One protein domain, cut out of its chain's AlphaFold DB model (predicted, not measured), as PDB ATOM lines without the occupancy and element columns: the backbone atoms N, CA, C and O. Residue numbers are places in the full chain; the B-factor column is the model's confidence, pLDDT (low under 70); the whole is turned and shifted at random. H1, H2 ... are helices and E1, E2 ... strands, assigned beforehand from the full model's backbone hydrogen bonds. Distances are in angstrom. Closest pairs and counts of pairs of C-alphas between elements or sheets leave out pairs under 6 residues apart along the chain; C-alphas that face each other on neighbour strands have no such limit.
ATOM      1  N   ALA A 165      44.217 -16.289 -23.753       40.03
ATOM      2  CA  ALA A 165      45.666 -16.498 -23.762       40.03
ATOM      3  C   ALA A 165      46.414 -15.528 -22.822       40.03
ATOM      4  O   ALA A 165      47.444 -15.891 -22.252       40.03
ATOM      5  N   VAL A 166      45.900 -14.306 -22.630       36.00
ATOM      6  CA  VAL A 166      46.528 -13.247 -21.815       36.00
ATOM      7  C   VAL A 166      46.068 -13.269 -20.350       36.00
ATOM      8  O   VAL A 166      46.833 -12.891 -19.458       36.00
ATOM      9  N   LEU A 167      44.870 -13.773 -20.035       34.16
ATOM     10  CA  LEU A 167      44.383 -13.833 -18.654       34.16
ATOM     11  C   LEU A 167      45.262 -14.696 -17.732       34.16
ATOM     12  O   LEU A 167      45.618 -14.187 -16.667       34.16
ATOM     13  N   PRO A 168      45.656 -15.945 -18.071       38.09
ATOM     14  CA  PRO A 168      46.546 -16.770 -17.245       38.09
ATOM     15  C   PRO A 168      47.806 -16.008 -16.806       38.09
ATOM     16  O   PRO A 168      48.144 -15.951 -15.615       38.09
ATOM     17  N   LEU A 169      48.375 -15.266 -17.751       43.22
ATOM     18  CA  LEU A 169      49.690 -14.659 -17.677       43.22
ATOM     19  C   LEU A 169      49.891 -13.681 -16.510       43.22
ATOM     20  O   LEU A 169      50.896 -13.797 -15.822       43.22
ATOM     21  N   VAL A 170      48.969 -12.765 -16.199       39.53
ATOM     22  CA  VAL A 170      49.281 -11.637 -15.275       39.53
ATOM     23  C   VAL A 170      49.651 -12.061 -13.837       39.53
ATOM     24  O   VAL A 170      50.432 -11.378 -13.177       39.53
ATOM     25  N   LEU A 171      49.158 -13.208 -13.349       38.34
ATOM     26  CA  LEU A 171      49.578 -13.794 -12.060       38.34
ATOM     27  C   LEU A 171      50.521 -15.002 -12.206       38.34
ATOM     28  O   LEU A 171      51.205 -15.343 -11.242       38.34
ATOM     29  N   GLU A 172      50.627 -15.611 -13.390       41.69
ATOM     30  CA  GLU A 172      51.705 -16.565 -13.702       41.69
ATOM     31  C   GLU A 172      53.051 -15.870 -13.961       41.69
ATOM     32  O   GLU A 172      54.105 -16.475 -13.780       41.69
ATOM     33  N   TRP A 173      53.038 -14.584 -14.325       45.28
ATOM     34  CA  TRP A 173      54.227 -13.782 -14.612       45.28
ATOM     35  C   TRP A 173      55.168 -13.650 -13.426       45.28
ATOM     36  O   TRP A 173      56.357 -13.444 -13.646       45.28
ATOM     37  N   VAL A 174      54.673 -13.803 -12.200       43.12
ATOM     38  CA  VAL A 174      55.519 -14.074 -11.039       43.12
ATOM     39  C   VAL A 174      55.106 -15.432 -10.493       43.12
ATOM     40  O   VAL A 174      54.362 -15.524  -9.514       43.12
ATOM     41  N   ALA A 175      55.568 -16.489 -11.164       45.22
ATOM     42  CA  ALA A 175      55.248 -17.863 -10.810       45.22
ATOM     43  C   ALA A 175      55.459 -18.096  -9.307       45.22
ATOM     44  O   ALA A 175      56.387 -17.553  -8.700       45.22
ATOM     45  N   ALA A 176      54.624 -18.938  -8.691       41.62
ATOM     46  CA  ALA A 176      54.741 -19.217  -7.262       41.62
ATOM     47  C   ALA A 176      56.168 -19.666  -6.894       41.62
ATOM     48  O   ALA A 176      56.686 -19.239  -5.872       41.62
ATOM     49  N   SER A 177      56.842 -20.435  -7.754       44.53
ATOM     50  CA  SER A 177      58.261 -20.807  -7.634       44.53
ATOM     51  C   SER A 177      59.232 -19.616  -7.594       44.53
ATOM     52  O   SER A 177      60.200 -19.660  -6.841       44.53
ATOM     53  N   GLU A 178      58.976 -18.536  -8.336       42.66
ATOM     54  CA  GLU A 178      59.797 -17.318  -8.320       42.66
ATOM     55  C   GLU A 178      59.614 -16.492  -7.038       42.66
ATOM     56  O   GLU A 178      60.592 -15.984  -6.485       42.66
ATOM     57  N   LEU A 179      58.380 -16.401  -6.527       42.84
ATOM     58  CA  LEU A 179      58.082 -15.851  -5.193       42.84
ATOM     59  C   LEU A 179      58.565 -16.770  -4.055       42.84
ATOM     60  O   LEU A 179      58.831 -16.302  -2.946       42.84
ATOM     61  N   MET A 180      58.695 -18.071  -4.329       42.84
ATOM     62  CA  MET A 180      59.247 -19.107  -3.451       42.84
ATOM     63  C   MET A 180      60.741 -19.382  -3.699       42.84
ATOM     64  O   MET A 180      61.227 -20.462  -3.359       42.84
ATOM     65  N   GLY A 181      61.493 -18.402  -4.220       50.72
ATOM     66  CA  GLY A 181      62.957 -18.424  -4.138       50.72
ATOM     67  C   GLY A 181      63.447 -18.653  -2.692       50.72
ATOM     68  O   GLY A 181      62.665 -18.516  -1.747       50.72
ATOM     69  N   PRO A 182      64.737 -18.974  -2.470       42.91
ATOM     70  CA  PRO A 182      65.245 -19.574  -1.222       42.91
ATOM     71  C   PRO A 182      65.089 -18.743   0.073       42.91
ATOM     72  O   PRO A 182      65.498 -19.198   1.139       42.91
ATOM     73  N   LEU A 183      64.480 -17.554   0.017       47.00
ATOM     74  CA  LEU A 183      64.158 -16.674   1.141       47.00
ATOM     75  C   LEU A 183      62.908 -17.171   1.914       47.00
ATOM     76  O   LEU A 183      61.775 -16.933   1.481       47.00
ATOM     77  N   PRO A 184      63.048 -17.774   3.117       46.69
ATOM     78  CA  PRO A 184      61.937 -18.479   3.778       46.69
ATOM     79  C   PRO A 184      60.807 -17.577   4.307       46.69
ATOM     80  O   PRO A 184      59.749 -18.074   4.699       46.69
ATOM     81  N   LEU A 185      61.038 -16.260   4.366       45.16
ATOM     82  CA  LEU A 185      60.113 -15.273   4.936       45.16
ATOM     83  C   LEU A 185      59.071 -14.774   3.926       45.16
ATOM     84  O   LEU A 185      57.890 -14.718   4.263       45.16
ATOM     85  N   VAL A 186      59.487 -14.472   2.690       45.94
ATOM     86  CA  VAL A 186      58.594 -13.993   1.615       45.94
ATOM     87  C   VAL A 186      57.603 -15.088   1.224       45.94
ATOM     88  O   VAL A 186      56.390 -14.863   1.201       45.94
ATOM     89  N   SER A 187      58.135 -16.295   0.989       48.75
ATOM     90  CA  SER A 187      57.409 -17.470   0.497       48.75
ATOM     91  C   SER A 187      56.066 -17.685   1.206       48.75
ATOM     92  O   SER A 187      55.032 -17.794   0.549       48.75
ATOM     93  N   ARG A 188      56.022 -17.707   2.546       46.34
ATOM     94  CA  ARG A 188      54.821 -18.161   3.273       46.34
ATOM     95  C   ARG A 188      53.668 -17.162   3.290       46.34
ATOM     96  O   ARG A 188      52.515 -17.587   3.323       46.34
ATOM     97  N   ALA A 189      53.925 -15.857   3.339       44.94
ATOM     98  CA  ALA A 189      52.846 -14.866   3.330       44.94
ATOM     99  C   ALA A 189      52.275 -14.710   1.914       44.94
ATOM    100  O   ALA A 189      51.067 -14.863   1.719       44.94
ATOM    101  N   TRP A 190      53.155 -14.523   0.926       50.28
ATOM    102  CA  TRP A 190      52.756 -14.318  -0.462       50.28
ATOM    103  C   TRP A 190      52.209 -15.569  -1.146       50.28
ATOM    104  O   TRP A 190      51.209 -15.433  -1.840       50.28
ATOM    105  N   SER A 191      52.711 -16.786  -0.885       43.94
ATOM    106  CA  SER A 191      52.110 -18.006  -1.474       43.94
ATOM    107  C   SER A 191      50.633 -18.172  -1.106       43.94
ATOM    108  O   SER A 191      49.860 -18.712  -1.886       43.94
ATOM    109  N   ARG A 192      50.211 -17.682   0.069       43.72
ATOM    110  CA  ARG A 192      48.805 -17.745   0.505       43.72
ATOM    111  C   ARG A 192      47.946 -16.630  -0.085       43.72
ATOM    112  O   ARG A 192      46.779 -16.872  -0.367       43.72
ATOM    113  N   ALA A 193      48.512 -15.442  -0.307       43.22
ATOM    114  CA  ALA A 193      47.834 -14.372  -1.037       43.22
ATOM    115  C   ALA A 193      47.692 -14.713  -2.534       43.22
ATOM    116  O   ALA A 193      46.610 -14.564  -3.092       43.22
ATOM    117  N   ALA A 194      48.750 -15.249  -3.150       44.34
ATOM    118  CA  ALA A 194      48.765 -15.706  -4.536       44.34
ATOM    119  C   ALA A 194      47.816 -16.893  -4.761       44.34
ATOM    120  O   ALA A 194      47.021 -16.852  -5.691       44.34
ATOM    121  N   ALA A 195      47.801 -17.900  -3.876       40.12
ATOM    122  CA  ALA A 195      46.834 -19.001  -3.963       40.12
ATOM    123  C   ALA A 195      45.373 -18.526  -3.823       40.12
ATOM    124  O   ALA A 195      44.489 -19.034  -4.508       40.12
ATOM    125  N   ALA A 196      45.106 -17.520  -2.980       36.09
ATOM    126  CA  ALA A 196      43.771 -16.931  -2.871       36.09
ATOM    127  C   ALA A 196      43.377 -16.114  -4.120       36.09
ATOM    128  O   ALA A 196      42.208 -16.118  -4.497       36.09
ATOM    129  N   ALA A 197      44.336 -15.456  -4.780       38.84
ATOM    130  CA  ALA A 197      44.121 -14.771  -6.057       38.84
ATOM    131  C   ALA A 197      43.975 -15.746  -7.244       38.84
ATOM    132  O   ALA A 197      43.225 -15.470  -8.173       38.84
ATOM    133  N   PHE A 198      44.633 -16.908  -7.196       37.59
ATOM    134  CA  PHE A 198      44.475 -17.984  -8.180       37.59
ATOM    135  C   PHE A 198      43.065 -18.597  -8.122       37.59
ATOM    136  O   PHE A 198      42.409 -18.730  -9.152       37.59
ATOM    137  N   ASN A 199      42.551 -18.864  -6.914       32.84
ATOM    138  CA  ASN A 199      41.200 -19.406  -6.699       32.84
ATOM    139  C   ASN A 199      40.060 -18.515  -7.236       32.84
ATOM    140  O   ASN A 199      38.957 -19.017  -7.430       32.84
ATOM    141  N   TRP A 200      40.293 -17.216  -7.461       34.78
ATOM    142  CA  TRP A 200      39.291 -16.304  -8.028       34.78
ATOM    143  C   TRP A 200      38.952 -16.656  -9.487       34.78
ATOM    144  O   TRP A 200      37.774 -16.704  -9.835       34.78
ATOM    145  N   ARG A 201      39.947 -17.020 -10.310       36.91
ATOM    146  CA  ARG A 201      39.719 -17.383 -11.724       36.91
ATOM    147  C   ARG A 201      38.861 -18.634 -11.883       36.91
ATOM    148  O   ARG A 201      38.000 -18.680 -12.749       36.91
ATOM    149  N   SER A 202      39.038 -19.622 -11.005       33.25
ATOM    150  CA  SER A 202      38.238 -20.856 -11.018       33.25
ATOM    151  C   SER A 202      36.758 -20.653 -10.662       33.25
ATOM    152  O   SER A 202      35.998 -21.610 -10.765       33.25
ATOM    153  N   ALA A 203      36.356 -19.458 -10.211       33.97
ATOM    154  CA  ALA A 203      34.971 -19.133  -9.871       33.97
ATOM    155  C   ALA A 203      34.254 -18.274 -10.930       33.97
ATOM    156  O   ALA A 203      33.027 -18.267 -10.955       33.97
ATOM    157  N   ALA A 257      43.259  -9.430   7.163       34.00
ATOM    158  CA  ALA A 257      41.890  -8.912   7.116       34.00
ATOM    159  C   ALA A 257      41.739  -7.784   6.072       34.00
ATOM    160  O   ALA A 257      41.358  -6.660   6.399       34.00
ATOM    161  N   VAL A 258      42.081  -8.078   4.816       42.38
ATOM    162  CA  VAL A 258      41.774  -7.224   3.664       42.38
ATOM    163  C   VAL A 258      40.874  -8.050   2.748       42.38
ATOM    164  O   VAL A 258      41.369  -9.021   2.177       42.38
ATOM    165  N   PRO A 259      39.574  -7.726   2.622       46.28
ATOM    166  CA  PRO A 259      38.701  -8.467   1.723       46.28
ATOM    167  C   PRO A 259      39.241  -8.352   0.296       46.28
ATOM    168  O   PRO A 259      39.518  -7.245  -0.180       46.28
ATOM    169  N   LEU A 260      39.400  -9.496  -0.375       52.62
ATOM    170  CA  LEU A 260      39.678  -9.524  -1.804       52.62
ATOM    171  C   LEU A 260      38.504  -8.855  -2.518       52.62
ATOM    172  O   LEU A 260      37.339  -9.155  -2.261       52.62
ATOM    173  N   ILE A 261      38.823  -7.887  -3.365       59.66
ATOM    174  CA  ILE A 261      37.832  -7.099  -4.080       59.66
ATOM    175  C   ILE A 261      37.601  -7.816  -5.405       59.66
ATOM    176  O   ILE A 261      38.394  -7.665  -6.326       59.66
ATOM    177  N   SER A 262      36.544  -8.622  -5.463       60.62
ATOM    178  CA  SER A 262      36.280  -9.573  -6.550       60.62
ATOM    179  C   SER A 262      35.596  -8.980  -7.786       60.62
ATOM    180  O   SER A 262      35.183  -9.730  -8.655       60.62
ATOM    181  N   SER A 263      35.404  -7.661  -7.872       79.19
ATOM    182  CA  SER A 263      34.893  -7.027  -9.096       79.19
ATOM    183  C   SER A 263      35.242  -5.545  -9.177       79.19
ATOM    184  O   SER A 263      35.385  -4.863  -8.155       79.19
ATOM    185  N   HIS A 264      35.297  -5.010 -10.397       80.88
ATOM    186  CA  HIS A 264      35.513  -3.582 -10.651       80.88
ATOM    187  C   HIS A 264      34.467  -2.693  -9.940       80.88
ATOM    188  O   HIS A 264      34.794  -1.669  -9.332       80.88
ATOM    189  N   ALA A 265      33.206  -3.138  -9.896       83.94
ATOM    190  CA  ALA A 265      32.141  -2.463  -9.154       83.94
ATOM    191  C   ALA A 265      32.386  -2.475  -7.631       83.94
ATOM    192  O   ALA A 265      32.193  -1.457  -6.958       83.94
ATOM    193  N   ALA A 266      32.855  -3.596  -7.069       86.44
ATOM    194  CA  ALA A 266      33.266  -3.665  -5.666       86.44
ATOM    195  C   ALA A 266      34.485  -2.766  -5.385       86.44
ATOM    196  O   ALA A 266      34.561  -2.148  -4.319       86.44
ATOM    197  N   PHE A 267      35.392  -2.621  -6.353       88.56
ATOM    198  CA  PHE A 267      36.576  -1.772  -6.254       88.56
ATOM    199  C   PHE A 267      36.229  -0.286  -6.199       88.56
ATOM    200  O   PHE A 267      36.637   0.386  -5.251       88.56
ATOM    201  N   HIS A 268      35.390   0.212  -7.109       87.88
ATOM    202  CA  HIS A 268      34.877   1.582  -7.030       87.88
ATOM    203  C   HIS A 268      33.978   1.812  -5.800       87.88
ATOM    204  O   HIS A 268      33.990   2.897  -5.220       87.88
ATOM    205  N   LYS A 269      33.249   0.797  -5.316       89.31
ATOM    206  CA  LYS A 269      32.484   0.880  -4.056       89.31
ATOM    207  C   LYS A 269      33.390   1.003  -2.820       89.31
ATOM    208  O   LYS A 269      33.017   1.684  -1.857       89.31
ATOM    209  N   ALA A 270      34.561   0.363  -2.837       90.75
ATOM    210  CA  ALA A 270      35.596   0.486  -1.809       90.75
ATOM    211  C   ALA A 270      36.397   1.797  -1.927       90.75
ATOM    212  O   ALA A 270      36.783   2.361  -0.899       90.75
ATOM    213  N   HIS A 271      36.578   2.301  -3.151       93.31
ATOM    214  CA  HIS A 271      37.336   3.506  -3.501       93.31
ATOM    215  C   HIS A 271      36.458   4.526  -4.264       93.31
ATOM    216  O   HIS A 271      36.705   4.817  -5.440       93.31
ATOM    217  N   PRO A 272      35.418   5.093  -3.614       92.25
ATOM    218  CA  PRO A 272      34.411   5.948  -4.260       92.25
ATOM    219  C   PRO A 272      34.920   7.354  -4.613       92.25
ATOM    220  O   PRO A 272      34.138   8.213  -5.010       92.25
ATOM    221  N   TRP A 273      36.205   7.616  -4.393       91.81
ATOM    222  CA  TRP A 273      36.850   8.906  -4.561       91.81
ATOM    223  C   TRP A 273      38.297   8.682  -4.983       91.81
ATOM    224  O   TRP A 273      38.971   7.816  -4.406       91.81
ATOM    225  N   GLY A 274      38.758   9.488  -5.933       94.00
ATOM    226  CA  GLY A 274      40.137   9.502  -6.401       94.00
ATOM    227  C   GLY A 274      40.582  10.894  -6.843       94.00
ATOM    228  O   GLY A 274      39.760  11.775  -7.101       94.00
ATOM    229  N   ALA A 275      41.894  11.079  -6.913       94.69
ATOM    230  CA  ALA A 275      42.556  12.225  -7.516       94.69
ATOM    231  C   ALA A 275      43.814  11.732  -8.241       94.69
ATOM    232  O   ALA A 275      44.663  11.093  -7.615       94.69
ATOM    233  N   PHE A 276      43.941  12.018  -9.534       95.56
ATOM    234  CA  PHE A 276      45.156  11.748 -10.305       95.56
ATOM    235  C   PHE A 276      46.362  12.464  -9.673       95.56
ATOM    236  O   PHE A 276      46.286  13.651  -9.350       95.56
ATOM    237  N   LEU A 277      47.472  11.744  -9.506       94.19
ATOM    238  CA  LEU A 277      48.736  12.270  -8.991       94.19
ATOM    239  C   LEU A 277      49.739  12.481 -10.124       94.19
ATOM    240  O   LEU A 277      50.181  13.607 -10.358       94.19
ATOM    241  N   SER A 278      50.076  11.399 -10.821       94.69
ATOM    242  CA  SER A 278      51.137  11.351 -11.821       94.69
ATOM    243  C   SER A 278      50.900  10.241 -12.841       94.69
ATOM    244  O   SER A 278      50.127   9.310 -12.614       94.69
ATOM    245  N   GLU A 279      51.605  10.343 -13.957       94.19
ATOM    246  CA  GLU A 279      51.683   9.341 -15.012       94.19
ATOM    247  C   GLU A 279      53.150   9.225 -15.427       94.19
ATOM    248  O   GLU A 279      53.862  10.227 -15.517       94.19
ATOM    249  N   GLY A 280      53.612   7.991 -15.583       91.56
ATOM    250  CA  GLY A 280      54.902   7.638 -16.163       91.56
ATOM    251  C   GLY A 280      54.683   6.702 -17.349       91.56
ATOM    252  O   GLY A 280      53.551   6.299 -17.600       91.56
ATOM    253  N   ALA A 281      55.765   6.315 -18.031       88.81
ATOM    254  CA  ALA A 281      55.731   5.612 -19.325       88.81
ATOM    255  C   ALA A 281      54.708   4.462 -19.436       88.81
ATOM    256  O   ALA A 281      54.095   4.290 -20.482       88.81
ATOM    257  N   TYR A 282      54.511   3.705 -18.353       91.81
ATOM    258  CA  TYR A 282      53.660   2.513 -18.324       91.81
ATOM    259  C   TYR A 282      52.627   2.502 -17.186       91.81
ATOM    260  O   TYR A 282      51.990   1.478 -16.943       91.81
ATOM    261  N   LYS A 283      52.477   3.601 -16.428       94.75
ATOM    262  CA  LYS A 283      51.569   3.626 -15.268       94.75
ATOM    263  C   LYS A 283      50.987   4.995 -14.953       94.75
ATOM    264  O   LYS A 283      51.713   5.980 -14.852       94.75
ATOM    265  N   LYS A 284      49.693   5.012 -14.639       96.12
ATOM    266  CA  LYS A 284      48.997   6.137 -13.999       96.12
ATOM    267  C   LYS A 284      48.924   5.893 -12.493       96.12
ATOM    268  O   LYS A 284      48.823   4.747 -12.051       96.12
ATOM    269  N   VAL A 285      48.984   6.944 -11.679       96.75
ATOM    270  CA  VAL A 285      48.935   6.852 -10.211       96.75
ATOM    271  C   VAL A 285      47.893   7.815  -9.654       96.75
ATOM    272  O   VAL A 285      47.897   9.007  -9.955       96.75
ATOM    273  N   TYR A 286      47.021   7.305  -8.788       97.12
ATOM    274  CA  TYR A 286      45.909   8.039  -8.188       97.12
ATOM    275  C   TYR A 286      45.980   7.972  -6.662       97.12
ATOM    276  O   TYR A 286      46.228   6.913  -6.091       97.12
ATOM    277  N   ALA A 287      45.693   9.073  -5.972       96.31
ATOM    278  CA  ALA A 287      45.379   9.046  -4.551       96.31
ATOM    279  C   ALA A 287      43.893   8.732  -4.383       96.31
ATOM    280  O   ALA A 287      43.047   9.486  -4.851       96.31
ATOM    281  N   VAL A 288      43.566   7.659  -3.669       95.62
ATOM    282  CA  VAL A 288      42.190   7.186  -3.469       95.62
ATOM    283  C   VAL A 288      41.811   7.179  -1.993       95.62
ATOM    284  O   VAL A 288      42.670   7.135  -1.108       95.62
ATOM    285  N   TRP A 289      40.510   7.194  -1.706       94.00
ATOM    286  CA  TRP A 289      39.994   7.029  -0.348       94.00
ATOM    287  C   TRP A 289      39.483   5.606  -0.160       94.00
ATOM    288  O   TRP A 289      38.431   5.249  -0.690       94.00
ATOM    289  N   ASN A 290      40.186   4.798   0.634       94.06
ATOM    290  CA  ASN A 290      39.686   3.487   1.012       94.06
ATOM    291  C   ASN A 290      38.601   3.640   2.089       94.06
ATOM    292  O   ASN A 290      38.879   3.905   3.264       94.06
ATOM    293  N   LYS A 291      37.343   3.457   1.682       91.75
ATOM    294  CA  LYS A 291      36.161   3.627   2.534       91.75
ATOM    295  C   LYS A 291      36.096   2.615   3.681       91.75
ATOM    296  O   LYS A 291      35.598   2.967   4.745       91.75
ATOM    297  N   ALA A 292      36.580   1.390   3.473       89.88
ATOM    298  CA  ALA A 292      36.529   0.321   4.472       89.88
ATOM    299  C   ALA A 292      37.576   0.507   5.585       89.88
ATOM    300  O   ALA A 292      37.286   0.269   6.754       89.88
ATOM    301  N   LEU A 293      38.778   0.967   5.228       90.19
ATOM    302  CA  LEU A 293      39.906   1.170   6.143       90.19
ATOM    303  C   LEU A 293      40.005   2.603   6.693       90.19
ATOM    304  O   LEU A 293      40.855   2.867   7.544       90.19
ATOM    305  N   GLY A 294      39.175   3.528   6.198       91.62
ATOM    306  CA  GLY A 294      39.138   4.921   6.648       91.62
ATOM    307  C   GLY A 294      40.463   5.660   6.443       91.62
ATOM    308  O   GLY A 294      40.881   6.418   7.317       91.62
ATOM    309  N   ARG A 295      41.160   5.399   5.330       91.69
ATOM    310  CA  ARG A 295      42.471   5.990   5.022       91.69
ATOM    311  C   ARG A 295      42.621   6.315   3.539       91.69
ATOM    312  O   ARG A 295      41.955   5.715   2.697       91.69
ATOM    313  N   ARG A 296      43.554   7.217   3.230       93.56
ATOM    314  CA  ARG A 296      44.042   7.418   1.862       93.56
ATOM    315  C   ARG A 296      45.059   6.339   1.496       93.56
ATOM    316  O   ARG A 296      45.815   5.881   2.352       93.56
ATOM    317  N   GLU A 297      45.059   5.958   0.230       96.62
ATOM    318  CA  GLU A 297      45.998   5.021  -0.390       96.62
ATOM    319  C   GLU A 297      46.412   5.593  -1.752       96.62
ATOM    320  O   GLU A 297      45.703   6.436  -2.306       96.62
ATOM    321  N   ALA A 298      47.553   5.169  -2.281       97.25
ATOM    322  CA  ALA A 298      47.873   5.334  -3.692       97.25
ATOM    323  C   ALA A 298      47.380   4.095  -4.459       97.25
ATOM    324  O   ALA A 298      47.379   2.989  -3.919       97.25
ATOM    325  N   VAL A 299      46.963   4.261  -5.708       97.25
ATOM    326  CA  VAL A 299      46.693   3.170  -6.648       97.25
ATOM    327  C   VAL A 299      47.477   3.461  -7.911       97.25
ATOM    328  O   VAL A 299      47.204   4.457  -8.573       97.25
ATOM    329  N   SER A 300      48.443   2.604  -8.229       96.69
ATOM    330  CA  SER A 300      49.021   2.558  -9.570       96.69
ATOM    331  C   SER A 300      48.150   1.669 -10.455       96.69
ATOM    332  O   SER A 300      47.664   0.637  -9.992       96.69
ATOM    333  N   VAL A 301      47.944   2.100 -11.694       95.81
ATOM    334  CA  VAL A 301      47.215   1.417 -12.764       95.81
ATOM    335  C   VAL A 301      48.192   1.248 -13.924       95.81
ATOM    336  O   VAL A 301      48.781   2.236 -14.359       95.81
ATOM    337  N   MET A 302      48.370   0.018 -14.393       95.19
ATOM    338  CA  MET A 302      49.184  -0.341 -15.557       95.19
ATOM    339  C   MET A 302      48.288  -1.034 -16.583       95.19
ATOM    340  O   MET A 302      47.551  -1.947 -16.210       95.19
ATOM    341  N   ASP A 303      48.354  -0.613 -17.842       94.75
ATOM    342  CA  ASP A 303      47.707  -1.283 -18.976       94.75
ATOM    343  C   ASP A 303      48.638  -2.397 -19.471       94.75
ATOM    344  O   ASP A 303      49.697  -2.132 -20.033       94.75
ATOM    345  N   VAL A 304      48.309  -3.652 -19.163       91.38
ATOM    346  CA  VAL A 304      49.220  -4.784 -19.375       91.38
ATOM    347  C   VAL A 304      49.334  -5.147 -20.853       91.38
ATOM    348  O   VAL A 304      50.401  -5.596 -21.270       91.38
ATOM    349  N   GLU A 305      48.280  -4.928 -21.638       91.00
ATOM    350  CA  GLU A 305      48.268  -5.200 -23.077       91.00
ATOM    351  C   GLU A 305      49.094  -4.157 -23.823       91.00
ATOM    352  O   GLU A 305      50.038  -4.532 -24.515       91.00
ATOM    353  N   ALA A 306      48.885  -2.862 -23.562       92.06
ATOM    354  CA  ALA A 306      49.712  -1.808 -24.159       92.06
ATOM    355  C   ALA A 306      51.212  -1.966 -23.824       92.06
ATOM    356  O   ALA A 306      52.083  -1.667 -24.642       92.06
ATOM    357  N   ILE A 307      51.534  -2.467 -22.625       90.56
ATOM    358  CA  ILE A 307      52.916  -2.769 -22.216       90.56
ATOM    359  C   ILE A 307      53.453  -4.034 -22.903       90.56
ATOM    360  O   ILE A 307      54.656  -4.126 -23.167       90.56
ATOM    361  N   ALA A 308      52.596  -5.020 -23.178       88.06
ATOM    362  CA  ALA A 308      52.974  -6.230 -23.899       88.06
ATOM    363  C   ALA A 308      53.246  -5.953 -25.380       88.06
ATOM    364  O   ALA A 308      54.272  -6.405 -25.889       88.06
ATOM    365  N   ASP A 309      52.410  -5.136 -26.017       90.75
ATOM    366  CA  ASP A 309      52.593  -4.668 -27.393       90.75
ATOM    367  C   ASP A 309      53.885  -3.844 -27.544       90.75
ATOM    368  O   ASP A 309      54.595  -3.964 -28.539       90.75
ATOM    369  N   ALA A 310      54.263  -3.082 -26.510       89.12
ATOM    370  CA  ALA A 310      55.553  -2.390 -26.422       89.12
ATOM    371  C   ALA A 310      56.758  -3.316 -26.113       89.12
ATOM    372  O   ALA A 310      57.875  -2.836 -25.913       89.12
ATOM    373  N   GLY A 311      56.562  -4.637 -26.006       89.50
ATOM    374  CA  GLY A 311      57.616  -5.607 -25.675       89.50
ATOM    375  C   GLY A 311      58.157  -5.504 -24.240       89.50
ATOM    376  O   GLY A 311      59.194  -6.088 -23.917       89.50
ATOM    377  N   ALA A 312      57.470  -4.775 -23.356       89.62
ATOM    378  CA  ALA A 312      57.968  -4.353 -22.048       89.62
ATOM    379  C   ALA A 312      57.388  -5.151 -20.855       89.62
ATOM    380  O   ALA A 312      57.542  -4.734 -19.704       89.62
ATOM    381  N   CYS A 313      56.787  -6.333 -21.074       88.62
ATOM    382  CA  CYS A 313      56.220  -7.189 -20.007       88.62
ATOM    383  C   CYS A 313      57.181  -7.445 -18.829       88.62
ATOM    384  O   CYS A 313      56.757  -7.518 -17.673       88.62
ATOM    385  N   ASP A 314      58.481  -7.589 -19.118       87.00
ATOM    386  CA  ASP A 314      59.536  -7.814 -18.120       87.00
ATOM    387  C   ASP A 314      59.595  -6.682 -17.071       87.00
ATOM    388  O   ASP A 314      59.903  -6.950 -15.909       87.00
ATOM    389  N   VAL A 315      59.237  -5.447 -17.451       86.06
ATOM    390  CA  VAL A 315      59.207  -4.264 -16.570       86.06
ATOM    391  C   VAL A 315      58.049  -4.348 -15.574       86.06
ATOM    392  O   VAL A 315      58.256  -4.146 -14.379       86.06
ATOM    393  N   VAL A 316      56.840  -4.716 -16.018       87.75
ATOM    394  CA  VAL A 316      55.677  -4.918 -15.122       87.75
ATOM    395  C   VAL A 316      55.915  -6.085 -14.174       87.75
ATOM    396  O   VAL A 316      55.644  -5.982 -12.977       87.75
ATOM    397  N   ARG A 317      56.475  -7.184 -14.691       88.69
ATOM    398  CA  ARG A 317      56.877  -8.343 -13.890       88.69
ATOM    399  C   ARG A 317      57.863  -7.939 -12.790       88.69
ATOM    400  O   ARG A 317      57.661  -8.319 -11.636       88.69
ATOM    401  N   ALA A 318      58.896  -7.166 -13.128       89.94
ATOM    402  CA  ALA A 318      59.872  -6.657 -12.169       89.94
ATOM    403  C   ALA A 318      59.239  -5.690 -11.155       89.94
ATOM    404  O   ALA A 318      59.410  -5.897  -9.955       89.94
ATOM    405  N   GLU A 319      58.445  -4.712 -11.603       91.38
ATOM    406  CA  GLU A 319      57.750  -3.732 -10.755       91.38
ATOM    407  C   GLU A 319      56.885  -4.432  -9.703       91.38
ATOM    408  O   GLU A 319      57.084  -4.247  -8.501       91.38
ATOM    409  N   VAL A 320      55.966  -5.302 -10.139       91.62
ATOM    410  CA  VAL A 320      55.055  -6.027  -9.244       91.62
ATOM    411  C   VAL A 320      55.842  -6.914  -8.279       91.62
ATOM    412  O   VAL A 320      55.625  -6.842  -7.066       91.62
ATOM    413  N   ARG A 321      56.790  -7.719  -8.779       92.94
ATOM    414  CA  ARG A 321      57.613  -8.618  -7.955       92.94
ATOM    415  C   ARG A 321      58.405  -7.848  -6.898       92.94
ATOM    416  O   ARG A 321      58.330  -8.180  -5.714       92.94
ATOM    417  N   CYS A 322      59.147  -6.822  -7.300       94.69
ATOM    418  CA  CYS A 322      60.004  -6.048  -6.411       94.69
ATOM    419  C   CYS A 322      59.183  -5.234  -5.402       94.69
ATOM    420  O   CYS A 322      59.489  -5.291  -4.212       94.69
ATOM    421  N   ALA A 323      58.080  -4.599  -5.818       94.75
ATOM    422  CA  ALA A 323      57.153  -3.921  -4.911       94.75
ATOM    423  C   ALA A 323      56.595  -4.874  -3.833       94.75
ATOM    424  O   ALA A 323      56.569  -4.539  -2.643       94.75
ATOM    425  N   CYS A 324      56.223  -6.102  -4.210       94.00
ATOM    426  CA  CYS A 324      55.754  -7.130  -3.276       94.00
ATOM    427  C   CYS A 324      56.839  -7.578  -2.278       94.00
ATOM    428  O   CYS A 324      56.539  -7.774  -1.093       94.00
ATOM    429  N   LEU A 325      58.091  -7.702  -2.739       94.44
ATOM    430  CA  LEU A 325      59.254  -8.079  -1.928       94.44
ATOM    431  C   LEU A 325      59.649  -6.985  -0.924       94.44
ATOM    432  O   LEU A 325      59.767  -7.268   0.270       94.44
ATOM    433  N   VAL A 326      59.800  -5.727  -1.354       95.75
ATOM    434  CA  VAL A 326      60.156  -4.627  -0.436       95.75
ATOM    435  C   VAL A 326      59.038  -4.337   0.570       95.75
ATOM    436  O   VAL A 326      59.305  -3.981   1.718       95.75
ATOM    437  N   SER A 327      57.782  -4.601   0.202       95.25
ATOM    438  CA  SER A 327      56.633  -4.501   1.111       95.25
ATOM    439  C   SER A 327      56.673  -5.503   2.268       95.25
ATOM    440  O   SER A 327      56.121  -5.217   3.334       95.25
ATOM    441  N   GLU A 328      57.334  -6.657   2.109       93.88
ATOM    442  CA  GLU A 328      57.634  -7.547   3.242       93.88
ATOM    443  C   GLU A 328      58.651  -6.911   4.195       93.88
ATOM    444  O   GLU A 328      58.472  -6.998   5.411       93.88
ATOM    445  N   LEU A 329      59.676  -6.215   3.686       93.44
ATOM    446  CA  LEU A 329      60.658  -5.507   4.524       93.44
ATOM    447  C   LEU A 329      60.005  -4.404   5.372       93.44
ATOM    448  O   LEU A 329      60.386  -4.224   6.531       93.44
ATOM    449  N   VAL A 330      58.982  -3.723   4.843       93.06
ATOM    450  CA  VAL A 330      58.173  -2.760   5.614       93.06
ATOM    451  C   VAL A 330      57.310  -3.476   6.654       93.06
ATOM    452  O   VAL A 330      57.339  -3.123   7.833       93.06
ATOM    453  N   ARG A 331      56.561  -4.516   6.253       91.50
ATOM    454  CA  ARG A 331      55.639  -5.243   7.149       91.50
ATOM    455  C   ARG A 331      56.346  -5.975   8.289       91.50
ATOM    456  O   ARG A 331      55.795  -6.056   9.384       91.50
ATOM    457  N   THR A 332      57.556  -6.473   8.055       89.06
ATOM    458  CA  THR A 332      58.403  -7.102   9.082       89.06
ATOM    459  C   THR A 332      59.178  -6.089   9.934       89.06
ATOM    460  O   THR A 332      59.817  -6.485  10.906       89.06
ATOM    461  N   GLY A 333      59.115  -4.789   9.614       89.19
ATOM    462  CA  GLY A 333      59.852  -3.737  10.321       89.19
ATOM    463  C   GLY A 333      61.364  -3.748  10.066       89.19
ATOM    464  O   GLY A 333      62.107  -3.132  10.824       89.19
ATOM    465  N   VAL A 334      61.825  -4.445   9.021       89.12
ATOM    466  CA  VAL A 334      63.242  -4.544   8.628       89.12
ATOM    467  C   VAL A 334      63.729  -3.249   7.978       89.12
ATOM    468  O   VAL A 334      64.843  -2.804   8.250       89.12
ATOM    469  N   CYS A 335      62.890  -2.628   7.146       93.62
ATOM    470  CA  CYS A 335      63.147  -1.315   6.564       93.62
ATOM    471  C   CYS A 335      61.816  -0.583   6.311       93.62
ATOM    472  O   CYS A 335      61.053  -1.007   5.444       93.62
ATOM    473  N   PRO A 336      61.504   0.507   7.039       93.69
ATOM    474  CA  PRO A 336      60.272   1.270   6.829       93.69
ATOM    475  C   PRO A 336      60.345   2.209   5.615       93.69
ATOM    476  O   PRO A 336      59.331   2.807   5.258       93.69
ATOM    477  N   ASN A 337      61.519   2.355   4.995       95.56
ATOM    478  CA  ASN A 337      61.826   3.337   3.955       95.56
ATOM    479  C   ASN A 337      61.458   2.895   2.524       95.56
ATOM    480  O   ASN A 337      61.924   3.492   1.560       95.56
ATOM    481  N   PHE A 338      60.590   1.896   2.367       96.88
ATOM    482  CA  PHE A 338      59.953   1.564   1.087       96.88
ATOM    483  C   PHE A 338      58.462   1.894   1.133       96.88
ATOM    484  O   PHE A 338      57.846   1.849   2.205       96.88
ATOM    485  N   VAL A 339      57.874   2.205  -0.021       96.94
ATOM    486  CA  VAL A 339      56.414   2.301  -0.169       96.94
ATOM    487  C   VAL A 339      55.792   0.925   0.076       96.94
ATOM    488  O   VAL A 339      56.135  -0.046  -0.595       96.94
ATOM    489  N   GLN A 340      54.869   0.824   1.034       96.12
ATOM    490  CA  GLN A 340      54.181  -0.437   1.299       96.12
ATOM    491  C   GLN A 340      53.048  -0.685   0.290       96.12
ATOM    492  O   GLN A 340      52.003  -0.039   0.343       96.12
ATOM    493  N   THR A 341      53.181  -1.710  -0.545       96.25
ATOM    494  CA  THR A 341      52.079  -2.311  -1.305       96.25
ATOM    495  C   THR A 341      51.158  -3.092  -0.362       96.25
ATOM    496  O   THR A 341      51.587  -3.941   0.426       96.25
ATOM    497  N   PHE A 342      49.863  -2.789  -0.426       94.62
ATOM    498  CA  PHE A 342      48.808  -3.436   0.354       94.62
ATOM    499  C   PHE A 342      48.140  -4.585  -0.402       94.62
ATOM    500  O   PHE A 342      47.748  -5.567   0.224       94.62
ATOM    501  N   GLN A 343      47.970  -4.443  -1.718       92.81
ATOM    502  CA  GLN A 343      47.314  -5.421  -2.583       92.81
ATOM    503  C   GLN A 343      47.703  -5.168  -4.040       92.81
ATOM    504  O   GLN A 343      47.831  -4.015  -4.446       92.81
ATOM    505  N   VAL A 344      47.812  -6.237  -4.820       90.62
ATOM    506  CA  VAL A 344      47.890  -6.209  -6.284       90.62
ATOM    507  C   VAL A 344      46.685  -6.991  -6.816       90.62
ATOM    508  O   VAL A 344      46.336  -8.021  -6.234       90.62
ATOM    509  N   LEU A 345      45.997  -6.480  -7.839       90.44
ATOM    510  CA  LEU A 345      44.828  -7.118  -8.462       90.44
ATOM    511  C   LEU A 345      44.767  -6.809  -9.962       90.44
ATOM    512  O   LEU A 345      45.175  -5.726 -10.378       90.44
ATOM    513  N   ALA A 346      44.273  -7.752 -10.761       88.81
ATOM    514  CA  ALA A 346      43.980  -7.541 -12.178       88.81
ATOM    515  C   ALA A 346      42.486  -7.213 -12.367       88.81
ATOM    516  O   ALA A 346      41.662  -7.615 -11.545       88.81
ATOM    517  N   THR A 347      42.137  -6.465 -13.412       89.62
ATOM    518  CA  THR A 347      40.753  -6.091 -13.756       89.62
ATOM    519  C   THR A 347      40.653  -5.775 -15.246       89.62
ATOM    520  O   THR A 347      41.580  -5.202 -15.807       89.62
ATOM    521  N   SER A 348      39.516  -6.085 -15.869       88.62
ATOM    522  CA  SER A 348      39.265  -5.835 -17.302       88.62
ATOM    523  C   SER A 348      38.869  -4.382 -17.635       88.62
ATOM    524  O   SER A 348      38.294  -4.107 -18.684       88.62
ATOM    525  N   PHE A 349      39.067  -3.456 -16.689       88.62
ATOM    526  CA  PHE A 349      38.570  -2.081 -16.757       88.62
ATOM    527  C   PHE A 349      39.541  -1.105 -16.088       88.62
ATOM    528  O   PHE A 349      39.913  -1.302 -14.925       88.62
ATOM    529  N   GLU A 350      39.874  -0.021 -16.788       90.75
ATOM    530  CA  GLU A 350      40.579   1.125 -16.212       90.75
ATOM    531  C   GLU A 350      39.670   1.862 -15.202       90.75
ATOM    532  O   GLU A 350      38.466   2.019 -15.450       90.75
ATOM    533  N   PRO A 351      40.198   2.355 -14.064       90.12
ATOM    534  CA  PRO A 351      39.417   3.169 -13.141       90.12
ATOM    535  C   PRO A 351      38.855   4.425 -13.810       90.12
ATOM    536  O   PRO A 351      39.579   5.210 -14.413       90.12
ATOM    537  N   SER A 352      37.552   4.657 -13.641       88.12
ATOM    538  CA  SER A 352      36.855   5.747 -14.332       88.12
ATOM    539  C   SER A 352      37.466   7.132 -14.058       88.12
ATOM    540  O   SER A 352      37.359   7.667 -12.950       88.12
ATOM    541  N   GLU A 353      37.993   7.769 -15.106       89.94
ATOM    542  CA  GLU A 353      38.504   9.149 -15.093       89.94
ATOM    543  C   GLU A 353      37.483  10.163 -14.547       89.94
ATOM    544  O   GLU A 353      37.828  11.095 -13.818       89.94
ATOM    545  N   ALA A 354      36.189   9.955 -14.814       86.50
ATOM    546  CA  ALA A 354      35.118  10.798 -14.281       86.50
ATOM    547  C   ALA A 354      35.004  10.730 -12.742       86.50
ATOM    548  O   ALA A 354      34.541  11.686 -12.108       86.50
ATOM    549  N   LEU A 355      35.426   9.615 -12.134       85.50
ATOM    550  CA  LEU A 355      35.436   9.406 -10.685       85.50
ATOM    551  C   LEU A 355      36.774   9.727 -10.026       85.50
ATOM    552  O   LEU A 355      36.765  10.022  -8.831       85.50
ATOM    553  N   TRP A 356      37.895   9.634 -10.743       92.00
ATOM    554  CA  TRP A 356      39.244   9.720 -10.165       92.00
ATOM    555  C   TRP A 356      40.113  10.866 -10.718       92.00
ATOM    556  O   TRP A 356      41.169  11.150 -10.154       92.00
ATOM    557  N   GLY A 357      39.658  11.573 -11.754       91.56
ATOM    558  CA  GLY A 357      40.400  12.645 -12.418       91.56
ATOM    559  C   GLY A 357      41.330  12.150 -13.531       91.56
ATOM    560  O   GLY A 357      41.428  10.954 -13.796       91.56
ATOM    561  N   THR A 358      42.013  13.099 -14.167       93.44
ATOM    562  CA  THR A 358      42.963  12.895 -15.279       93.44
ATOM    563  C   THR A 358      44.198  13.771 -15.084       93.44
ATOM    564  O   THR A 358      44.214  14.611 -14.181       93.44
ATOM    565  N   GLU A 359      45.209  13.658 -15.948       93.31
ATOM    566  CA  GLU A 359      46.415  14.499 -15.880       93.31
ATOM    567  C   GLU A 359      46.090  16.000 -15.940       93.31
ATOM    568  O   GLU A 359      46.616  16.792 -15.151       93.31
ATOM    569  N   HIS A 360      45.126  16.374 -16.790       93.25
ATOM    570  CA  HIS A 360      44.593  17.735 -16.919       93.25
ATOM    571  C   HIS A 360      43.555  18.094 -15.840       93.25
ATOM    572  O   HIS A 360      43.189  19.258 -15.679       93.25
ATOM    573  N   CYS A 361      43.053  17.107 -15.092       89.75
ATOM    574  CA  CYS A 361      42.056  17.293 -14.046       89.75
ATOM    575  C   CYS A 361      42.415  16.524 -12.768       89.75
ATOM    576  O   CYS A 361      41.667  15.662 -12.305       89.75
ATOM    577  N   ARG A 362      43.543  16.904 -12.158       90.88
ATOM    578  CA  ARG A 362      44.062  16.353 -10.889       90.88
ATOM    579  C   ARG A 362      43.199  16.664  -9.657       90.88
ATOM    580  O   ARG A 362      43.550  16.309  -8.533       90.88
ATOM    581  N   LEU A 363      42.080  17.368  -9.840       84.62
ATOM    582  CA  LEU A 363      41.176  17.700  -8.746       84.62
ATOM    583  C   LEU A 363      40.474  16.435  -8.221       84.62
ATOM    584  O   LEU A 363      39.970  15.654  -9.023       84.62
ATOM    585  N   PRO A 364      40.346  16.287  -6.892       84.19
ATOM    586  CA  PRO A 364      39.453  15.334  -6.234       84.19
ATOM    587  C   PRO A 364      38.102  15.117  -6.943       84.19
ATOM    588  O   PRO A 364      37.313  16.054  -7.084       84.19
ATOM    589  N   ARG A 365      37.803  13.874  -7.337       84.94
ATOM    590  CA  ARG A 365      36.539  13.457  -7.973       84.94
ATOM    591  C   ARG A 365      35.834  12.348  -7.175       84.94
ATOM    592  O   ARG A 365      36.412  11.725  -6.289       84.94
ATOM    593  N   GLY A 366      34.552  12.126  -7.479       81.56
ATOM    594  CA  GLY A 366      33.698  11.120  -6.831       81.56
ATOM    595  C   GLY A 366      32.959  11.604  -5.563       81.56
ATOM    596  O   GLY A 366      33.293  12.649  -4.996       81.56
ATOM    597  N   PRO A 367      31.908  10.885  -5.116       74.50
ATOM    598  CA  PRO A 367      31.106  11.257  -3.950       74.50
ATOM    599  C   PRO A 367      31.904  11.175  -2.639       74.50
ATOM    600  O   PRO A 367      32.028  10.121  -2.007       74.50
ATOM    601  N   LEU A 368      32.384  12.332  -2.181       63.72
ATOM    602  CA  LEU A 368      32.977  12.494  -0.857       63.72
ATOM    603  C   LEU A 368      31.968  12.101   0.237       63.72
ATOM    604  O   LEU A 368      30.929  12.737   0.420       63.72
ATOM    605  N   SER A 369      32.303  11.080   1.028       62.16
ATOM    606  CA  SER A 369      31.608  10.825   2.297       62.16
ATOM    607  C   SER A 369      31.752  12.026   3.244       62.16
ATOM    608  O   SER A 369      32.707  12.787   3.131       62.16
ATOM    609  N   ALA A 370      30.887  12.170   4.252       62.53
ATOM    610  CA  ALA A 370      31.025  13.249   5.240       62.53
ATOM    611  C   ALA A 370      32.374  13.233   5.999       62.53
ATOM    612  O   ALA A 370      32.795  14.267   6.509       62.53
ATOM    613  N   ALA A 371      33.058  12.083   6.072       58.53
ATOM    614  CA  ALA A 371      34.424  11.985   6.591       58.53
ATOM    615  C   ALA A 371      35.459  12.499   5.575       58.53
ATOM    616  O   ALA A 371      36.343  13.268   5.938       58.53
ATOM    617  N   ALA A 372      35.300  12.145   4.297       59.03
ATOM    618  CA  ALA A 372      36.148  12.646   3.220       59.03
ATOM    619  C   ALA A 372      35.943  14.154   2.966       59.03
ATOM    620  O   ALA A 372      36.904  14.831   2.644       59.03
ATOM    621  N   LEU A 373      34.739  14.703   3.182       63.78
ATOM    622  CA  LEU A 373      34.466  16.150   3.169       63.78
ATOM    623  C   LEU A 373      35.183  16.885   4.307       63.78
ATOM    624  O   LEU A 373      35.834  17.888   4.050       63.78
ATOM    625  N   ARG A 374      35.108  16.374   5.549       65.00
ATOM    626  CA  ARG A 374      35.864  16.941   6.688       65.00
ATOM    627  C   ARG A 374      37.367  16.944   6.410       65.00
ATOM    628  O   ARG A 374      38.035  17.928   6.688       65.00
ATOM    629  N   TRP A 375      37.875  15.877   5.797       59.22
ATOM    630  CA  TRP A 375      39.283  15.796   5.428       59.22
ATOM    631  C   TRP A 375      39.647  16.651   4.195       59.22
ATOM    632  O   TRP A 375      40.738  17.211   4.135       59.22
ATOM    633  N   ALA A 376      38.734  16.831   3.238       57.19
ATOM    634  CA  ALA A 376      38.909  17.766   2.125       57.19
ATOM    635  C   ALA A 376      38.954  19.232   2.598       57.19
ATOM    636  O   ALA A 376      39.576  20.043   1.924       57.19
ATOM    637  N   SER A 377      38.356  19.552   3.755       57.22
ATOM    638  CA  SER A 377      38.531  20.841   4.444       57.22
ATOM    639  C   SER A 377      39.764  20.926   5.359       57.22
ATOM    640  O   SER A 377      40.178  22.035   5.683       57.22
ATOM    641  N   ASP A 378      40.355  19.795   5.767       52.72
ATOM    642  CA  ASP A 378      41.663  19.761   6.452       52.72
ATOM    643  C   ASP A 378      42.832  19.804   5.446       52.72
ATOM    644  O   ASP A 378      43.946  20.212   5.776       52.72
ATOM    645  N   SER A 379      42.578  19.406   4.197       46.94
ATOM    646  CA  SER A 379      43.443  19.709   3.057       46.94
ATOM    647  C   SER A 379      43.275  21.174   2.646       46.94
ATOM    648  O   SER A 379      42.145  21.661   2.629       46.94
ATOM    649  N   PRO A 380      44.345  21.877   2.236       41.78
ATOM    650  CA  PRO A 380      44.280  23.270   1.787       41.78
ATOM    651  C   PRO A 380      43.727  23.390   0.350       41.78
ATOM    652  O   PRO A 380      44.355  23.970  -0.530       41.78
ATOM    653  N   GLY A 381      42.548  22.813   0.101       46.69
ATOM    654  CA  GLY A 381      41.722  23.121  -1.065       46.69
ATOM    655  C   GLY A 381      40.793  24.310  -0.769       46.69
ATOM    656  O   GLY A 381      40.500  24.566   0.402       46.69
ATOM    657  N   PRO A 382      40.299  25.044  -1.786       36.81
ATOM    658  CA  PRO A 382      39.410  26.183  -1.561       36.81
ATOM    659  C   PRO A 382      38.164  25.793  -0.754       36.81
ATOM    660  O   PRO A 382      37.462  24.836  -1.086       36.81
ATOM    661  N   SER A 383      37.867  26.553   0.300       38.06
ATOM    662  CA  SER A 383      36.837  26.227   1.300       38.06
ATOM    663  C   SER A 383      35.394  26.212   0.766       38.06
ATOM    664  O   SER A 383      34.503  25.689   1.436       38.06
ATOM    665  N   LEU A 406      37.379  -4.417 -23.457       81.31
ATOM    666  CA  LEU A 406      37.907  -4.997 -22.228       81.31
ATOM    667  C   LEU A 406      39.427  -5.109 -22.352       81.31
ATOM    668  O   LEU A 406      39.909  -6.037 -22.990       81.31
ATOM    669  N   GLY A 407      40.152  -4.172 -21.741       87.44
ATOM    670  CA  GLY A 407      41.613  -4.221 -21.646       87.44
ATOM    671  C   GLY A 407      42.092  -4.863 -20.341       87.44
ATOM    672  O   GLY A 407      41.395  -4.796 -19.326       87.44
ATOM    673  N   VAL A 408      43.281  -5.463 -20.314       90.00
ATOM    674  CA  VAL A 408      43.824  -6.103 -19.099       90.00
ATOM    675  C   VAL A 408      44.644  -5.114 -18.264       90.00
ATOM    676  O   VAL A 408      45.794  -4.813 -18.572       90.00
ATOM    677  N   PHE A 409      44.098  -4.656 -17.132       92.12
ATOM    678  CA  PHE A 409      44.765  -3.694 -16.244       92.12
ATOM    679  C   PHE A 409      45.281  -4.335 -14.951       92.12
ATOM    680  O   PHE A 409      44.563  -5.059 -14.255       92.12
ATOM    681  N   GLN A 410      46.512  -3.996 -14.561       93.06
ATOM    682  CA  GLN A 410      47.116  -4.367 -13.283       93.06
ATOM    683  C   GLN A 410      47.094  -3.177 -12.316       93.06
ATOM    684  O   GLN A 410      47.718  -2.143 -12.552       93.06
ATOM    685  N   LEU A 411      46.401  -3.338 -11.187       94.62
ATOM    686  CA  LEU A 411      46.252  -2.321 -10.150       94.62
ATOM    687  C   LEU A 411      47.058  -2.686  -8.898       94.62
ATOM    688  O   LEU A 411      46.834  -3.733  -8.287       94.62
ATOM    689  N   ALA A 412      47.935  -1.783  -8.460       95.25
ATOM    690  CA  ALA A 412      48.696  -1.903  -7.217       95.25
ATOM    691  C   ALA A 412      48.236  -0.851  -6.193       95.25
ATOM    692  O   ALA A 412      48.502   0.342  -6.337       95.25
ATOM    693  N   ARG A 413      47.557  -1.298  -5.128       96.19
ATOM    694  CA  ARG A 413      47.190  -0.478  -3.960       96.19
ATOM    695  C   ARG A 413      48.394  -0.326  -3.040       96.19
ATOM    696  O   ARG A 413      48.952  -1.324  -2.585       96.19
ATOM    697  N   MET A 414      48.749   0.906  -2.705       97.38
ATOM    698  CA  MET A 414      49.990   1.274  -2.027       97.38
ATOM    699  C   MET A 414      49.778   2.332  -0.937       97.38
ATOM    700  O   MET A 414      48.758   3.021  -0.867       97.38
ATOM    701  N   GLU A 415      50.764   2.458  -0.061       96.75
ATOM    702  CA  GLU A 415      50.907   3.534   0.913       96.75
ATOM    703  C   GLU A 415      50.987   4.896   0.207       96.75
ATOM    704  O   GLU A 415      51.759   5.074  -0.730       96.75
ATOM    705  N   LEU A 416      50.176   5.864   0.649       96.44
ATOM    706  CA  LEU A 416      50.214   7.212   0.089       96.44
ATOM    707  C   LEU A 416      51.240   8.074   0.833       96.44
ATOM    708  O   LEU A 416      50.993   8.510   1.959       96.44
ATOM    709  N   CYS A 417      52.345   8.388   0.168       96.50
ATOM    710  CA  CYS A 417      53.340   9.339   0.649       96.50
ATOM    711  C   CYS A 417      52.845  10.776   0.428       96.50
ATOM    712  O   CYS A 417      53.009  11.365  -0.637       96.50
TER     713      CYS A 417
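This is residues 165 to 203, 257 to 383 and 406 to 417 of the 1004 residues of an uncharacterized protein of Cafeteria roenbergensis (UniProt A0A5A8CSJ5). A strongly twisted five-stranded sheet, antiparallel in the order E1 E2 E3 E5 E4, is partly covered on one face by the long helix H6, with short H4 on the opposite face beside the strands. H1, H2 and H3 lie past the E4 edge, and H8 lies past the E1 edge. The printed part has 178 residues with eight named helices and five named strands, in the order H1 H2 H3 H4 E1 E2 E3 H5 H6 E4 H7 H8 E5; the class is mixed, helices and strands. It is compact, with a radius of gyration of the C-alphas of 16.7 A and spans of 54 by 38 by 32 A.

E1, residues 274 to 280, E2, residues 283 to 290, and E3, residues 295 to 303, form a meander, each strand the antiparallel neighbour of the one before, with two hairpins. E5, residues 409 to 414, is between E3 and the edge strand E4, residues 341 to 347. Within hydrogen-bond range are N 277 and O 285, 2.8 A, N 286 and O 299, 2.9 A, N 300 and O 412, 2.9 A, and N 345 and O 411, 2.9 A. E2 bends by 55 degrees at residue 287. H6, residues 313 to 331, is over E3, E5 and E4 at a height over the sheet of 9.4 A, along the strands at 21 degrees to E5 on the local plane. H5, residues 304 to 309, only grazes the sheet with residues 304 to 307. H5 and H6 form a helical hairpin; H6 touches H5 with residues 313 to 316 alone, closest at the C-alphas of Ile 307 and Cys 313, 5.9 A. E3, H5 H6, E4 is a split strand-helix-strand unit, with E5 between its two strands and a right-handed crossover. H4, residues 264 to 270, is on the opposite face from H6, over none of the strands. H7, residues 353 to 356, is over none either; its C-alpha 356 is 3.9 A from C-alpha 274 of E1. H8, residues 370 to 378, is not on the sheet. H3, residues 184 to 203, only grazes it with residues 193 to 197. H2, residues 176 to 179, touches H3, closest at the C-alphas of Leu 179 and Ser 187, 6.0 A. H1, residues 169 to 172, only grazes the sheet with residues 170 to 171. Every O i to N i+4 pair is within hydrogen-bond range in H4, H5 and H8, against 9 of 16 in H3 and 14 of 15 in H6; H1, H2 and H7 are too short for one.

H3 measures 30.2 A, H6 27.2 A, E3 25.6 A and E2 20.2 A. C-alpha 169, where H1 begins, is at (49.690, -14.659, -17.677), and C-alpha 414, where E5 ends, is at (49.990, 1.274, -2.027).

The two C-alphas farthest apart, those of Pro 182 and Ser 383, are 54.0 A apart. Residues 204 to 256 and 384 to 405 are not printed, with C-alpha gaps of 21.0 A and 39.1 A. The link H7 to H8 is long. Residues 165 to 203, 257 to 262 and 368 to 383 have pLDDT under 70.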